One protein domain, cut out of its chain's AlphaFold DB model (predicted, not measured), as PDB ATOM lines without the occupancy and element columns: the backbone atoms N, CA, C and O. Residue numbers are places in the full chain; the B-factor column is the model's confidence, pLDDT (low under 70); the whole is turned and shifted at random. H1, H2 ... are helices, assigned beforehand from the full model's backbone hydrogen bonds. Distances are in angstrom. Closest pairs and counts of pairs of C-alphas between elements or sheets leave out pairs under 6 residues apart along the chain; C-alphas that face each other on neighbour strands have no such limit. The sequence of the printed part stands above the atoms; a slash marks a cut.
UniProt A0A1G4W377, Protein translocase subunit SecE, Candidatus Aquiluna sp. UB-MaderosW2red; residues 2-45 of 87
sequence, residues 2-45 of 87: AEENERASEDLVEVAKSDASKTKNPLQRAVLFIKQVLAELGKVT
ATOM      1  N   ALA A   2       7.677  50.847 -52.549       65.88
ATOM      2  CA  ALA A   2       7.254  50.446 -51.194       65.88
ATOM      3  C   ALA A   2       6.005  49.532 -51.176       65.88
ATOM      4  O   ALA A   2       6.031  48.485 -50.539       65.88
ATOM      5  N   GLU A   3       4.974  49.859 -51.963       66.12
ATOM      6  CA  GLU A   3       3.712  49.092 -52.009       66.12
ATOM      7  C   GLU A   3       3.851  47.680 -52.613       66.12
ATOM      8  O   GLU A   3       3.070  46.786 -52.311       66.12
ATOM      9  N   GLU A   4       4.851  47.458 -53.469       68.00
ATOM     10  CA  GLU A   4       5.127  46.145 -54.075       68.00
ATOM     11  C   GLU A   4       5.756  45.178 -53.060       68.00
ATOM     12  O   GLU A   4       5.457  43.987 -53.059       68.00
ATOM     13  N   ASN A   5       6.571  45.706 -52.143       68.12
ATOM     14  CA  ASN A   5       7.217  44.932 -51.088       68.12
ATOM     15  C   ASN A   5       6.248  44.592 -49.940       68.12
ATOM     16  O   ASN A   5       6.344  43.510 -49.364       68.12
ATOM     17  N   GLU A   6       5.290  45.475 -49.630       73.44
ATOM     18  CA  GLU A   6       4.195  45.181 -48.689       73.44
ATOM     19  C   GLU A   6       3.292  44.062 -49.214       73.44
ATOM     20  O   GLU A   6       3.078  43.080 -48.515       73.44
ATOM     21  N   ARG A   7       2.879  44.121 -50.484       71.31
ATOM     22  CA  ARG A   7       2.058  43.058 -51.086       71.31
ATOM     23  C   ARG A   7       2.786  41.721 -51.164       71.31
ATOM     24  O   ARG A   7       2.197  40.692 -50.860       71.31
ATOM     25  N   ALA A   8       4.071  41.731 -51.520       76.94
ATOM     26  CA  ALA A   8       4.883  40.519 -51.522       76.94
ATOM     27  C   ALA A   8       5.035  39.935 -50.108       76.94
ATOM     28  O   ALA A   8       4.996  38.721 -49.940       76.94
ATOM     29  N   SER A   9       5.184  40.773 -49.077       73.19
ATOM     30  CA  SER A   9       5.267  40.294 -47.694       73.19
ATOM     31  C   SER A   9       3.919  39.815 -47.146       73.19
ATOM     32  O   SER A   9       3.900  38.824 -46.418       73.19
ATOM     33  N   GLU A  10       2.798  40.415 -47.546       77.00
ATOM     34  CA  GLU A  10       1.451  39.916 -47.240       77.00
ATOM     35  C   GLU A  10       1.178  38.548 -47.884       77.00
ATOM     36  O   GLU A  10       0.738  37.638 -47.179       77.00
ATOM     37  N   ASP A  11       1.544  38.353 -49.156       77.44
ATOM     38  CA  ASP A  11       1.413  37.067 -49.867       77.44
ATOM     39  C   ASP A  11       2.248  35.961 -49.194       77.44
ATOM     40  O   ASP A  11       1.786  34.840 -48.969       77.44
ATOM     41  N   LEU A  12       3.480  36.279 -48.781       79.56
ATOM     42  CA  LEU A  12       4.347  35.343 -48.054       79.56
ATOM     43  C   LEU A  12       3.777  34.977 -46.672       79.56
ATOM     44  O   LEU A  12       3.924  33.838 -46.219       79.56
ATOM     45  N   VAL A  13       3.109  35.919 -46.000       78.88
ATOM     46  CA  VAL A  13       2.444  35.695 -44.706       78.88
ATOM     47  C   VAL A  13       1.173  34.858 -44.871       78.88
ATOM     48  O   VAL A  13       0.878  34.020 -44.011       78.88
ATOM     49  N   GLU A  14       0.431  35.037 -45.962       80.38
ATOM     50  CA  GLU A  14      -0.768  34.256 -46.270       80.38
ATOM     51  C   GLU A  14      -0.420  32.802 -46.614       80.38
ATOM     52  O   GLU A  14      -0.992  31.869 -46.038       80.38
ATOM     53  N   VAL A  15       0.614  32.599 -47.439       76.38
ATOM     54  CA  VAL A  15       1.181  31.277 -47.738       76.38
ATOM     55  C   VAL A  15       1.666  30.600 -46.453       76.38
ATOM     56  O   VAL A  15       1.254  29.472 -46.168       76.38
ATOM     57  N   ALA A  16       2.422  31.300 -45.599       74.88
ATOM     58  CA  ALA A  16       2.908  30.753 -44.331       74.88
ATOM     59  C   ALA A  16       1.778  30.387 -43.347       74.88
ATOM     60  O   ALA A  16       1.867  29.367 -42.658       74.88
ATOM     61  N   LYS A  17       0.688  31.168 -43.279       72.88
ATOM     62  CA  LYS A  17      -0.507  30.825 -42.481       72.88
ATOM     63  C   LYS A  17      -1.247  29.615 -43.046       72.88
ATOM     64  O   LYS A  17      -1.718  28.782 -42.267       72.88
ATOM     65  N   SER A  18      -1.331  29.494 -44.370       69.00
ATOM     66  CA  SER A  18      -1.956  28.345 -45.032       69.00
ATOM     67  C   SER A  18      -1.166  27.055 -44.772       69.00
ATOM     68  O   SER A  18      -1.753  26.040 -44.381       69.00
ATOM     69  N   ASP A  19       0.166  27.118 -44.806       66.25
ATOM     70  CA  ASP A  19       1.048  26.006 -44.456       66.25
ATOM     71  C   ASP A  19       0.997  25.685 -42.955       66.25
ATOM     72  O   ASP A  19       0.849  24.520 -42.574       66.25
ATOM     73  N   ALA A  20       0.991  26.698 -42.082       64.19
ATOM     74  CA  ALA A  20       0.817  26.521 -40.640       64.19
ATOM     75  C   ALA A  20      -0.547  25.892 -40.290       64.19
ATOM     76  O   ALA A  20      -0.638  25.076 -39.370       64.19
ATOM     77  N   SER A  21      -1.609  26.187 -41.042       61.53
ATOM     78  CA  SER A  21      -2.910  25.527 -40.874       61.53
ATOM     79  C   SER A  21      -2.863  24.041 -41.264       61.53
ATOM     80  O   SER A  21      -3.487  23.206 -40.608       61.53
ATOM     81  N   LYS A  22      -2.026  23.692 -42.251       61.16
ATOM     82  CA  LYS A  22      -1.779  22.323 -42.727       61.16
ATOM     83  C   LYS A  22      -0.962  21.488 -41.734       61.16
ATOM     84  O   LYS A  22      -1.204  20.289 -41.619       61.16
ATOM     85  N   THR A  23      -0.065  22.118 -40.964       57.00
ATOM     86  CA  THR A  23       0.790  21.460 -39.945       57.00
ATOM     87  C   THR A  23       0.050  20.908 -38.716       57.00
ATOM     88  O   THR A  23       0.636  20.190 -37.901       57.00
ATOM     89  N   LYS A  24      -1.254  21.182 -38.563       63.81
ATOM     90  CA  LYS A  24      -2.080  20.660 -37.457       63.81
ATOM     91  C   LYS A  24      -2.583  19.229 -37.680       63.81
ATOM     92  O   LYS A  24      -3.380  18.733 -36.888       63.81
ATOM     93  N   ASN A  25      -2.132  18.555 -38.738       76.88
ATOM     94  CA  ASN A  25      -2.636  17.237 -39.097       76.88
ATOM     95  C   ASN A  25      -1.938  16.135 -38.263       76.88
ATOM     96  O   ASN A  25      -0.720  15.962 -38.390       76.88
ATOM     97  N   PRO A  26      -2.652  15.351 -37.428       80.81
ATOM     98  CA  PRO A  26      -2.047  14.297 -36.599       80.81
ATOM     99  C   PRO A  26      -1.286  13.246 -37.425       80.81
ATOM    100  O   PRO A  26      -0.278  12.709 -36.968       80.81
ATOM    101  N   LEU A  27      -1.695  13.027 -38.679       83.62
ATOM    102  CA  LEU A  27      -1.005  12.149 -39.628       83.62
ATOM    103  C   LEU A  27       0.408  12.638 -39.978       83.62
ATOM    104  O   LEU A  27       1.331  11.835 -40.079       83.62
ATOM    105  N   GLN A  28       0.616  13.950 -40.109       84.44
ATOM    106  CA  GLN A  28       1.945  14.502 -40.389       84.44
ATOM    107  C   GLN A  28       2.893  14.329 -39.198       84.44
ATOM    108  O   GLN A  28       4.071  14.029 -39.387       84.44
ATOM    109  N   ARG A  29       2.373  14.441 -37.967       84.38
ATOM    110  CA  ARG A  29       3.144  14.165 -36.746       84.38
ATOM    111  C   ARG A  29       3.558  12.698 -36.657       84.38
ATOM    112  O   ARG A  29       4.706  12.422 -36.328       84.38
ATOM    113  N   ALA A  30       2.665  11.771 -37.010       89.88
ATOM    114  CA  ALA A  30       2.980  10.344 -37.050       89.88
ATOM    115  C   ALA A  30       4.080  10.024 -38.080       89.88
ATOM    116  O   ALA A  30       5.026   9.305 -37.769       89.88
ATOM    117  N   VAL A  31       4.017  10.613 -39.278       90.50
ATOM    118  CA  VAL A  31       5.064  10.447 -40.303       90.50
ATOM    119  C   VAL A  31       6.409  11.008 -39.830       90.50
ATOM    120  O   VAL A  31       7.444  10.370 -40.027       90.50
ATOM    121  N   LEU A  32       6.411  12.181 -39.188       90.12
ATOM    122  CA  LEU A  32       7.625  12.778 -38.628       90.12
ATOM    123  C   LEU A  32       8.225  11.902 -37.518       90.12
ATOM    124  O   LEU A  32       9.432  11.679 -37.509       90.12
ATOM    125  N   PHE A  33       7.386  11.358 -36.638       90.69
ATOM    126  CA  PHE A  33       7.798  10.438 -35.581       90.69
ATOM    127  C   PHE A  33       8.444   9.165 -36.145       90.69
ATOM    128  O   PHE A  33       9.548   8.814 -35.746       90.69
ATOM    129  N   ILE A  34       7.822   8.509 -37.131       94.38
ATOM    130  CA  ILE A  34       8.396   7.306 -37.758       94.38
ATOM    131  C   ILE A  34       9.739   7.620 -38.430       94.38
ATOM    132  O   ILE A  34      10.689   6.851 -38.298       94.38
ATOM    133  N   LYS A  35       9.858   8.776 -39.097       93.12
ATOM    134  CA  LYS A  35      11.135   9.235 -39.662       93.12
ATOM    135  C   LYS A  35      12.213   9.417 -38.591       93.12
ATOM    136  O   LYS A  35      13.351   9.015 -38.816       93.12
ATOM    137  N   GLN A  36      11.863   9.991 -37.441       94.50
ATOM    138  CA  GLN A  36      12.778  10.148 -36.308       94.50
ATOM    139  C   GLN A  36      13.195   8.795 -35.722       94.50
ATOM    140  O   GLN A  36      14.380   8.575 -35.503       94.50
ATOM    141  N   VAL A  37      12.256   7.860 -35.541       93.88
ATOM    142  CA  VAL A  37      12.549   6.504 -35.048       93.88
ATOM    143  C   VAL A  37      13.504   5.773 -35.987       93.88
ATOM    144  O   VAL A  37      14.489   5.208 -35.527       93.88
ATOM    145  N   LEU A  38      13.274   5.815 -37.302       93.62
ATOM    146  CA  LEU A  38      14.182   5.202 -38.278       93.62
ATOM    147  C   LEU A  38      15.575   5.850 -38.264       93.62
ATOM    148  O   LEU A  38      16.575   5.145 -38.384       93.62
ATOM    149  N   ALA A  39      15.649   7.172 -38.083       92.69
ATOM    150  CA  ALA A  39      16.919   7.879 -37.934       92.69
ATOM    151  C   ALA A  39      17.667   7.463 -36.654       92.69
ATOM    152  O   ALA A  39      18.887   7.322 -36.681       92.69
ATOM    153  N   GLU A  40      16.949   7.218 -35.557       93.25
ATOM    154  CA  GLU A  40      17.523   6.754 -34.290       93.25
ATOM    155  C   GLU A  40      17.958   5.283 -34.362       93.25
ATOM    156  O   GLU A  40      19.052   4.939 -33.925       93.25
ATOM    157  N   LEU A  41      17.160   4.422 -35.004       91.44
ATOM    158  CA  LEU A  41      17.528   3.029 -35.280       91.44
ATOM    159  C   LEU A  41      18.777   2.935 -36.168       91.44
ATOM    160  O   LEU A  41      19.572   2.012 -36.013       91.44
ATOM    161  N   GLY A  42      18.995   3.910 -37.055       87.69
ATOM    162  CA  GLY A  42      20.215   4.025 -37.854       87.69
ATOM    163  C   GLY A  42      21.480   4.323 -37.040       87.69
ATOM    164  O   GLY A  42      22.580   4.078 -37.532       87.69
ATOM    165  N   LYS A  43      21.347   4.806 -35.796       89.31
ATOM    166  CA  LYS A  43      22.480   4.999 -34.874       89.31
ATOM    167  C   LYS A  43      22.889   3.713 -34.165       89.31
ATOM    168  O   LYS A  43      23.922   3.685 -33.499       89.31
ATOM    169  N   VAL A  44      22.104   2.647 -34.306       90.50
ATOM    170  CA  VAL A  44      22.475   1.342 -33.773       90.50
ATOM    171  C   VAL A  44      23.611   0.793 -34.625       90.50
ATOM    172  O   VAL A  44      23.452   0.453 -35.800       90.50
ATOM    173  N   THR A  45      24.787   0.700 -34.022       82.69
ATOM    174  CA  THR A  45      25.959   0.093 -34.641       82.69
ATOM    175  C   THR A  45      25.711  -1.400 -34.821       82.69
ATOM    176  O   THR A  45      25.812  -2.177 -33.871       82.69
TER     177      THR A  45
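Overview. This is residues 2 to 45 of the 87 residues of the protein "Protein translocase subunit SecE" of Candidatus Aquiluna sp. UB-MaderosW2red (UniProt A0A1G4W377). The longest helix, H1, and a shorter one, H2, make the two arms of a wide, open V, with the bend at residues 23 to 25 and nothing filling the space between the arms. Residues 42 to 45 go on past H2 as a short tail. The printed part has 44 residues, with two named helices, H1 then H2, and no named strand; its class is all helix. It is extended, with a radius of gyration of the C-alphas of 17.7 A and spans of 56 by 23 by 6 A.

Along the chain. H1 is residues 2 to 22, 30.7 A from first to last C-alpha, beginning at C-alpha 2 (7.254, 50.446, -51.194). H2 is residues 26 to 41, 22.6 A long, ending at C-alpha 41 (17.528, 3.029, -35.280).

Arrangement. H1 and H2 are apart, with no C-alpha of the one within 8 A of the other. A tight link of three residues joins them. In H1 and H2 every O i to N i+4 pair is within hydrogen-bond range.

Size, cuts and confidence. The C-alphas farthest apart, those of Glu 3 and Thr 45, are separated by 56.5 A. Residues 2 to 45 stand free, with no C-alpha 8 or more apart along the chain within 10 A. The printed part has no cut. Mean pLDDT of the printed part is 79.4; residues 2 to 5 and 18 to 24 are under 70.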